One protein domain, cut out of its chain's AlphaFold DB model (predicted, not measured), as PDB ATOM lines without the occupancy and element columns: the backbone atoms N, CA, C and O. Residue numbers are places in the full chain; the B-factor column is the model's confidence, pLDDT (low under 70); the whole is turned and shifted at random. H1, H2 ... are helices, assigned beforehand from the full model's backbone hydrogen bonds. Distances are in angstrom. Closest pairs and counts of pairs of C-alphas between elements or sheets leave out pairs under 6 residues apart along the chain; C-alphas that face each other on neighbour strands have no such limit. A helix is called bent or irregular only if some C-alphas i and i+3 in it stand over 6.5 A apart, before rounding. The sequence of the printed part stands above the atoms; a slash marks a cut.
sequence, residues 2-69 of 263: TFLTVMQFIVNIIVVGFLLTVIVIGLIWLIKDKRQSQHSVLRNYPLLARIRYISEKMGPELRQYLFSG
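AT A GLANCE: This is residues 2 to 69 of the 263 residues of the protein "Ferredoxin-dependent glutamate synthase" of Staphylococcus aureus (UniProt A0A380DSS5). A long straight helix, H1, and a shorter helix, H3, meet near their ends as an L, and the very short helix H2 sits at the corner between them. Residues 2 to 25 of H1 stick out from that corner as a free arm, and residues 61 to 67 stand free beyond the corner along the other limb. The printed part has 68 residues with three named helices, in the order H1, H2, H3, and no named strand; the class is all helix. The whole is extended, with a radius of gyration of the C-alphas of 18.3 A, and flat, spanning 53 by 37 by 11 A.

HOW THE PARTS SIT: H1, residues 2 to 35, touches H3, residues 46 to 62, with its residues 26 to 34 alone, and H3 touches it with residues 46 to 47 alone. The closest C-alphas of the two are those of Leu 30 and Pro 46, 5.5 A apart. Their lines stand about perpendicular, at 76 degrees. H2, residues 40 to 44, and H1 touch only at the corner by their link, and H1 touches H2 with residues 33 to 35 alone; the closest C-alphas of the two are those of Lys 34 and Arg 43, 4.6 A apart. H2 and H3 only just touch, with 3 pairs of C-alphas within 8 A, and only at the corner by their link. There the C-alphas of Leu 42 and Ala 49 are the closest, at 5.3 A, and H3 touches H2 with residues 49 to 50 alone. In H1 and H2 every O i to N i+4 pair is within hydrogen-bond range; in H3 11 of 13 are.

IN THESE COORDINATES: H1 begins with C-alpha 2 at (366.065, 346.733, 568.278) and ends with C-alpha 35 at (365.626, 321.446, 525.451), 49.7 A from first to last C-alpha. After a tight link of 4 residues comes H2, Ser 40 to Asn 44. After one more residue, again a tight link, H3 runs from Pro 46 to Leu 62, 23.5 A from first to last C-alpha, ending with C-alpha 62 at (353.239, 351.003, 525.132). H3 has a kink of 26 degrees near residue 56, and it is irregular, but only just: C-alphas 57 and 60 are 6.9 A apart.

THE WHOLE: The two C-alphas farthest apart are those of Thr 2 and Gly 69, at 55.3 A. Without the stretches that stand free, the body has 37 residues and spans 36 by 19 by 11 A. The printed part has no cut, and neither link is long. The mean pLDDT of the printed part is 84.9; residues 64 to 68 are under 70.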
ATOM      1  N   THR A   2     366.452 348.142 568.517       84.88
ATOM      2  CA  THR A   2     366.065 346.733 568.278       84.88
ATOM      3  C   THR A   2     364.863 346.516 567.346       84.88
ATOM      4  O   THR A   2     364.871 345.587 566.551       84.88
ATOM      5  N   PHE A   3     363.833 347.368 567.386       89.94
ATOM      6  CA  PHE A   3     362.663 347.209 566.505       89.94
ATOM      7  C   PHE A   3     363.001 347.428 565.019       89.94
ATOM      8  O   PHE A   3     362.615 346.639 564.161       89.94
ATOM      9  N   LEU A   4     363.782 348.473 564.719       90.31
ATOM     10  CA  LEU A   4     364.182 348.810 563.352       90.31
ATOM     11  C   LEU A   4     365.093 347.729 562.743       90.31
ATOM     12  O   LEU A   4     364.929 347.386 561.575       90.31
ATOM     13  N   THR A   5     366.000 347.144 563.534       92.44
ATOM     14  CA  THR A   5     366.875 346.055 563.072       92.44
ATOM     15  C   THR A   5     366.104 344.761 562.822       92.44
ATOM     16  O   THR A   5     366.360 344.095 561.821       92.44
ATOM     17  N   VAL A   6     365.121 344.428 563.668       91.88
ATOM     18  CA  VAL A   6     364.230 343.274 563.448       91.88
ATOM     19  C   VAL A   6     363.394 343.468 562.181       91.88
ATOM     20  O   VAL A   6     363.312 342.559 561.357       91.88
ATOM     21  N   MET A   7     362.834 344.661 561.965       93.50
ATOM     22  CA  MET A   7     362.070 344.970 560.752       93.50
ATOM     23  C   MET A   7     362.941 344.891 559.490       93.50
ATOM     24  O   MET A   7     362.546 344.268 558.506       93.50
ATOM     25  N   GLN A   8     364.151 345.454 559.524       93.12
ATOM     26  CA  GLN A   8     365.093 345.389 558.405       93.12
ATOM     27  C   GLN A   8     365.532 343.949 558.099       93.12
ATOM     28  O   GLN A   8     365.666 343.583 556.933       93.12
ATOM     29  N   PHE A   9     365.701 343.109 559.121       94.62
ATOM     30  CA  PHE A   9     366.011 341.692 558.945       94.62
ATOM     31  C   PHE A   9     364.877 340.933 558.242       94.62
ATOM     32  O   PHE A   9     365.134 340.192 557.293       94.62
ATOM     33  N   ILE A  10     363.623 341.171 558.640       94.44
ATOM     34  CA  ILE A  10     362.443 340.572 557.992       94.44
ATOM     35  C   ILE A  10     362.356 341.005 556.524       94.44
ATOM     36  O   ILE A  10     362.197 340.160 555.643       94.44
ATOM     37  N   VAL A  11     362.516 342.303 556.242       95.56
ATOM     38  CA  VAL A  11     362.509 342.824 554.865       95.56
ATOM     39  C   VAL A  11     363.619 342.181 554.033       95.56
ATOM     40  O   VAL A  11     363.356 341.730 552.922       95.56
ATOM     41  N   ASN A  12     364.834 342.058 554.571       94.38
ATOM     42  CA  ASN A  12     365.946 341.417 553.867       94.38
ATOM     43  C   ASN A  12     365.669 339.942 553.555       94.38
ATOM     44  O   ASN A  12     365.963 339.504 552.448       94.38
ATOM     45  N   ILE A  13     365.070 339.185 554.481       95.75
ATOM     46  CA  ILE A  13     364.673 337.793 554.218       95.75
ATOM     47  C   ILE A  13     363.659 337.727 553.077       95.75
ATOM     48  O   ILE A  13     363.808 336.897 552.181       95.75
ATOM     49  N   ILE A  14     362.656 338.609 553.076       95.62
ATOM     50  CA  ILE A  14     361.647 338.658 552.011       95.62
ATOM     51  C   ILE A  14     362.304 338.992 550.667       95.62
ATOM     52  O   ILE A  14     362.043 338.315 549.674       95.62
ATOM     53  N   VAL A  15     363.193 339.987 550.633       95.56
ATOM     54  CA  VAL A  15     363.909 340.393 549.414       95.56
ATOM     55  C   VAL A  15     364.802 339.265 548.900       95.56
ATOM     56  O   VAL A  15     364.748 338.936 547.717       95.56
ATOM     57  N   VAL A  16     365.584 338.621 549.769       95.56
ATOM     58  CA  VAL A  16     366.449 337.493 549.389       95.56
ATOM     59  C   VAL A  16     365.614 336.304 548.915       95.56
ATOM     60  O   VAL A  16     365.921 335.725 547.875       95.56
ATOM     61  N   GLY A  17     364.527 335.969 549.614       95.62
ATOM     62  CA  GLY A  17     363.600 334.912 549.206       95.62
ATOM     63  C   GLY A  17     362.976 335.183 547.836       95.62
ATOM     64  O   GLY A  17     362.919 334.289 546.987       95.62
ATOM     65  N   PHE A  18     362.582 336.430 547.574       95.25
ATOM     66  CA  PHE A  18     362.082 336.857 546.269       95.25
ATOM     67  C   PHE A  18     363.151 336.722 545.175       95.25
ATOM     68  O   PHE A  18     362.895 336.099 544.143       95.25
ATOM     69  N   LEU A  19     364.368 337.224 545.409       94.50
ATOM     70  CA  LEU A  19     365.481 337.125 544.457       94.50
ATOM     71  C   LEU A  19     365.841 335.669 544.141       94.50
ATOM     72  O   LEU A  19     366.005 335.315 542.972       94.50
ATOM     73  N   LEU A  20     365.902 334.802 545.156       94.88
ATOM     74  CA  LEU A  20     366.144 333.370 544.972       94.88
ATOM     75  C   LEU A  20     365.040 332.716 544.138       94.88
ATOM     76  O   LEU A  20     365.336 331.946 543.228       94.88
ATOM     77  N   THR A  21     363.776 333.065 544.388       93.88
ATOM     78  CA  THR A  21     362.639 332.553 543.609       93.88
ATOM     79  C   THR A  21     362.752 332.948 542.134       93.88
ATOM     80  O   THR A  21     362.585 332.103 541.252       93.88
ATOM     81  N   VAL A  22     363.110 334.204 541.845       91.31
ATOM     82  CA  VAL A  22     363.337 334.688 540.473       91.31
ATOM     83  C   VAL A  22     364.480 333.924 539.795       91.31
ATOM     84  O   VAL A  22     364.337 333.507 538.644       91.31
ATOM     85  N   ILE A  23     365.586 333.682 540.505       92.44
ATOM     86  CA  ILE A  23     366.728 332.911 539.986       92.44
ATOM     87  C   ILE A  23     366.309 331.473 539.664       92.44
ATOM     88  O   ILE A  23     366.599 330.982 538.571       92.44
ATOM     89  N   VAL A  24     365.592 330.806 540.572       94.06
ATOM     90  CA  VAL A  24     365.114 329.428 540.375       94.06
ATOM     91  C   VAL A  24     364.190 329.340 539.158       94.06
ATOM     92  O   VAL A  24     364.388 328.477 538.302       94.06
ATOM     93  N   ILE A  25     363.233 330.263 539.017       89.44
ATOM     94  CA  ILE A  25     362.348 330.327 537.842       89.44
ATOM     95  C   ILE A  25     363.160 330.545 536.557       89.44
ATOM     96  O   ILE A  25     362.936 329.854 535.558       89.44
ATOM     97  N   GLY A  26     364.137 331.456 536.583       88.12
ATOM     98  CA  GLY A  26     365.027 331.724 535.453       88.12
ATOM     99  C   GLY A  26     365.827 330.493 535.016       88.12
ATOM    100  O   GLY A  26     365.920 330.212 533.820       88.12
ATOM    101  N   LEU A  27     366.347 329.714 535.971       90.50
ATOM    102  CA  LEU A  27     367.058 328.459 535.704       90.50
ATOM    103  C   LEU A  27     366.134 327.392 535.105       90.50
ATOM    104  O   LEU A  27     366.503 326.751 534.117       90.50
ATOM    105  N   ILE A  28     364.921 327.233 535.645       89.25
ATOM    106  CA  ILE A  28     363.914 326.306 535.104       89.25
ATOM    107  C   ILE A  28     363.602 326.654 533.645       89.25
ATOM    108  O   ILE A  28     363.587 325.772 532.779       89.25
ATOM    109  N   TRP A  29     363.389 327.936 533.345       87.06
ATOM    110  CA  TRP A  29     363.142 328.397 531.980       87.06
ATOM    111  C   TRP A  29     364.332 328.169 531.058       87.06
ATOM    112  O   TRP A  29     364.139 327.664 529.955       87.06
ATOM    113  N   LEU A  30     365.554 328.451 531.510       88.81
ATOM    114  CA  LEU A  30     366.767 328.221 530.726       88.81
ATOM    115  C   LEU A  30     366.911 326.747 530.331       88.81
ATOM    116  O   LEU A  30     367.196 326.446 529.171       88.81
ATOM    117  N   ILE A  31     366.679 325.826 531.270       89.00
ATOM    118  CA  ILE A  31     366.742 324.382 531.006       89.00
ATOM    119  C   ILE A  31     365.633 323.968 530.035       89.00
ATOM    120  O   ILE A  31     365.901 323.250 529.068       89.00
ATOM    121  N   LYS A  32     364.397 324.432 530.260       87.88
ATOM    122  CA  LYS A  32     363.252 324.134 529.388       87.88
ATOM    123  C   LYS A  32     363.486 324.635 527.961       87.88
ATOM    124  O   LYS A  32     363.235 323.903 527.005       87.88
ATOM    125  N   ASP A  33     364.000 325.851 527.813       88.25
ATOM    126  CA  ASP A  33     364.190 326.487 526.513       88.25
ATOM    127  C   ASP A  33     365.344 325.892 525.715       88.25
ATOM    128  O   ASP A  33     365.219 325.705 524.506       88.25
ATOM    129  N   LYS A  34     366.441 325.508 526.375       86.81
ATOM    130  CA  LYS A  34     367.536 324.793 525.703       86.81
ATOM    131  C   LYS A  34     367.116 323.415 525.187       86.81
ATOM    132  O   LYS A  34     367.702 322.929 524.224       86.81
ATOM    133  N   ARG A  35     366.118 322.784 525.818       86.12
ATOM    134  CA  ARG A  35     365.626 321.446 525.451       86.12
ATOM    135  C   ARG A  35     364.545 321.453 524.370       86.12
ATOM    136  O   ARG A  35     364.322 320.415 523.754       86.12
ATOM    137  N   GLN A  36     363.874 322.576 524.118       80.25
ATOM    138  CA  GLN A  36     362.848 322.629 523.074       80.25
ATOM    139  C   GLN A  36     363.451 322.719 521.664       80.25
ATOM    140  O   GLN A  36     364.507 323.309 521.443       80.25
ATOM    141  N   SER A  37     362.742 322.172 520.679       75.31
ATOM    142  CA  SER A  37     363.131 322.210 519.263       75.31
ATOM    143  C   SER A  37     362.289 323.169 518.415       75.31
ATOM    144  O   SER A  37     362.613 323.373 517.248       75.31
ATOM    145  N   GLN A  38     361.231 323.764 518.976       73.50
ATOM    146  CA  GLN A  38     360.242 324.530 518.209       73.50
ATOM    147  C   GLN A  38     360.688 325.969 517.912       73.50
ATOM    148  O   GLN A  38     360.511 326.447 516.793       73.50
ATOM    149  N   HIS A  39     361.300 326.658 518.879       75.62
ATOM    150  CA  HIS A  39     361.702 328.058 518.743       75.62
ATOM    151  C   HIS A  39     363.223 328.226 518.771       75.62
ATOM    152  O   HIS A  39     363.845 328.270 519.832       75.62
ATOM    153  N   SER A  40     363.826 328.415 517.594       81.19
ATOM    154  CA  SER A  40     365.279 328.586 517.444       81.19
ATOM    155  C   SER A  40     365.854 329.732 518.287       81.19
ATOM    156  O   SER A  40     366.939 329.592 518.846       81.19
ATOM    157  N   VAL A  41     365.129 330.852 518.418       83.44
ATOM    158  CA  VAL A  41     365.589 332.027 519.183       83.44
ATOM    159  C   VAL A  41     365.557 331.758 520.690       83.44
ATOM    160  O   VAL A  41     366.534 332.059 521.367       83.44
ATOM    161  N   LEU A  42     364.493 331.125 521.208       85.25
ATOM    162  CA  LEU A  42     364.422 330.711 522.619       85.25
ATOM    163  C   LEU A  42     365.485 329.660 522.946       85.25
ATOM    164  O   LEU A  42     366.075 329.714 524.015       85.25
ATOM    165  N   ARG A  43     365.784 328.741 522.024       85.94
ATOM    166  CA  ARG A  43     366.825 327.729 522.237       85.94
ATOM    167  C   ARG A  43     368.227 328.335 522.328       85.94
ATOM    168  O   ARG A  43     369.011 327.934 523.184       85.94
ATOM    169  N   ASN A  44     368.538 329.290 521.449       86.81
ATOM    170  CA  ASN A  44     369.866 329.902 521.378       86.81
ATOM    171  C   ASN A  44     370.067 330.994 522.443       86.81
ATOM    172  O   ASN A  44     371.159 331.107 522.995       86.81
ATOM    173  N   TYR A  45     369.019 331.763 522.766       88.50
ATOM    174  CA  TYR A  45     369.070 332.879 523.717       88.50
ATOM    175  C   TYR A  45     367.867 332.880 524.689       88.50
ATOM    176  O   TYR A  45     367.068 333.814 524.648       88.50
ATOM    177  N   PRO A  46     367.721 331.886 525.593       84.88
ATOM    178  CA  PRO A  46     366.517 331.685 526.417       84.88
ATOM    179  C   PRO A  46     365.978 332.929 527.133       84.88
ATOM    180  O   PRO A  46     364.821 333.307 526.957       84.88
ATOM    181  N   LEU A  47     366.824 333.597 527.921       82.75
ATOM    182  CA  LEU A  47     366.406 334.727 528.757       82.75
ATOM    183  C   LEU A  47     366.129 335.981 527.918       82.75
ATOM    184  O   LEU A  47     365.061 336.577 528.032       82.75
ATOM    185  N   LEU A  48     367.056 336.340 527.024       85.88
ATOM    186  CA  LEU A  48     366.911 337.508 526.148       85.88
ATOM    187  C   LEU A  48     365.708 337.371 525.211       85.88
ATOM    188  O   LEU A  48     364.990 338.341 524.979       85.88
ATOM    189  N   ALA A  49     365.450 336.164 524.704       85.94
ATOM    190  CA  ALA A  49     364.295 335.890 523.866       85.94
ATOM    191  C   ALA A  49     362.983 336.056 524.641       85.94
ATOM    192  O   ALA A  49     362.052 336.662 524.119       85.94
ATOM    193  N   ARG A  50     362.897 335.588 525.894       84.94
ATOM    194  CA  ARG A  50     361.708 335.810 526.736       84.94
ATOM    195  C   ARG A  50     361.456 337.285 527.002       84.94
ATOM    196  O   ARG A  50     360.327 337.724 526.813       84.94
ATOM    197  N   ILE A  51     362.492 338.038 527.376       85.31
ATOM    198  CA  ILE A  51     362.390 339.494 527.567       85.31
ATOM    199  C   ILE A  51     361.887 340.142 526.277       85.31
ATOM    200  O   ILE A  51     360.881 340.842 526.304       85.31
ATOM    201  N   ARG A  52     362.506 339.819 525.135       84.56
ATOM    202  CA  ARG A  52     362.074 340.296 523.816       84.56
ATOM    203  C   ARG A  52     360.593 340.015 523.559       84.56
ATOM    204  O   ARG A  52     359.889 340.926 523.144       84.56
ATOM    205  N   TYR A  53     360.119 338.788 523.772       82.81
ATOM    206  CA  TYR A  53     358.725 338.427 523.491       82.81
ATOM    207  C   TYR A  53     357.731 339.071 524.462       82.81
ATOM    208  O   TYR A  53     356.629 339.418 524.046       82.81
ATOM    209  N   ILE A  54     358.109 339.268 525.727       84.06
ATOM    210  CA  ILE A  54     357.301 340.021 526.695       84.06
ATOM    211  C   ILE A  54     357.199 341.482 526.250       84.06
ATOM    212  O   ILE A  54     356.093 342.002 526.133       84.06
ATOM    213  N   SER A  55     358.324 342.119 525.917       80.69
ATOM    214  CA  SER A  55     358.348 343.488 525.393       80.69
ATOM    215  C   SER A  55     357.582 343.616 524.078       80.69
ATOM    216  O   SER A  55     356.884 344.598 523.873       80.69
ATOM    217  N   GLU A  56     357.656 342.618 523.196       78.56
ATOM    218  CA  GLU A  56     356.873 342.588 521.960       78.56
ATOM    219  C   GLU A  56     355.369 342.470 522.236       78.56
ATOM    220  O   GLU A  56     354.575 343.077 521.516       78.56
ATOM    221  N   LYS A  57     354.979 341.725 523.278       78.94
ATOM    222  CA  LYS A  57     353.581 341.569 523.687       78.94
ATOM    223  C   LYS A  57     353.016 342.813 524.367       78.94
ATOM    224  O   LYS A  57     351.861 343.104 524.123       78.94
ATOM    225  N   MET A  58     353.820 343.519 525.164       79.81
ATOM    226  CA  MET A  58     353.481 344.826 525.756       79.81
ATOM    227  C   MET A  58     353.627 345.989 524.765       79.81
ATOM    228  O   MET A  58     353.243 347.123 525.047       79.81
ATOM    229  N   GLY A  59     354.274 345.733 523.627       76.81
ATOM    230  CA  GLY A  59     354.568 346.731 522.612       76.81
ATOM    231  C   GLY A  59     353.325 347.489 522.142       76.81
ATOM    232  O   GLY A  59     353.375 348.713 522.146       76.81
ATOM    233  N   PRO A  60     352.222 346.822 521.743       72.50
ATOM    234  CA  PRO A  60     351.003 347.489 521.288       72.50
ATOM    235  C   PRO A  60     350.447 348.530 522.259       72.50
ATOM    236  O   PRO A  60     350.072 349.613 521.823       72.50
ATOM    237  N   GLU A  61     350.441 348.239 523.555       77.69
ATOM    238  CA  GLU A  61     349.927 349.126 524.599       77.69
ATOM    239  C   GLU A  61     350.900 350.280 524.869       77.69
ATOM    240  O   GLU A  61     350.498 351.437 524.969       77.69
ATOM    241  N   LEU A  62     352.204 349.988 524.921       72.81
ATOM    242  CA  LEU A  62     353.239 351.003 525.132       72.81
ATOM    243  C   LEU A  62     353.373 351.975 523.952       72.81
ATOM    244  O   LEU A  62     353.783 353.119 524.148       72.81
ATOM    245  N   ARG A  63     353.005 351.563 522.732       70.38
ATOM    246  CA  ARG A  63     353.053 352.420 521.534       70.38
ATOM    247  C   ARG A  63     352.186 353.670 521.651       70.38
ATOM    248  O   ARG A  63     352.566 354.688 521.082       70.38
ATOM    249  N   GLN A  64     351.093 353.626 522.419       62.44
ATOM    250  CA  GLN A  64     350.275 354.812 522.695       62.44
ATOM    251  C   GLN A  64     351.077 355.924 523.399       62.44
ATOM    252  O   GLN A  64     350.750 357.098 523.256       62.44
ATOM    253  N   TYR A  65     352.139 355.562 524.126       69.38
ATOM    254  CA  TYR A  65     352.926 356.475 524.956       69.38
ATOM    255  C   TYR A  65     354.346 356.731 524.423       69.38
ATOM    256  O   TYR A  65     354.941 357.751 524.758       69.38
ATOM    257  N   LEU A  66     354.907 355.824 523.612       65.38
ATOM    258  CA  LEU A  66     356.322 355.840 523.199       65.38
ATOM    259  C   LEU A  66     356.570 356.275 521.740       65.38
ATOM    260  O   LEU A  66     357.636 355.982 521.202       65.38
ATOM    261  N   PHE A  67     355.607 356.940 521.087       59.44
ATOM    262  CA  PHE A  67     355.732 357.493 519.721       59.44
ATOM    263  C   PHE A  67     356.360 356.529 518.695       59.44
ATOM    264  O   PHE A  67     357.168 356.930 517.867       59.44
ATOM    265  N   SER A  68     356.040 355.235 518.773       61.50
ATOM    266  CA  SER A  68     356.530 354.237 517.814       61.50
ATOM    267  C   SER A  68     355.370 353.811 516.925       61.50
ATOM    268  O   SER A  68     354.521 353.034 517.363       61.50
ATOM    269  N   GLY A  69     355.299 354.325 515.698       70.38
ATOM    270  CA  GLY A  69     354.221 353.995 514.765       70.38
ATOM    271  C   GLY A  69     354.362 352.583 514.184       70.38
ATOM    272  O   GLY A  69     355.450 352.152 513.808       70.38
TER     273      GLY A  69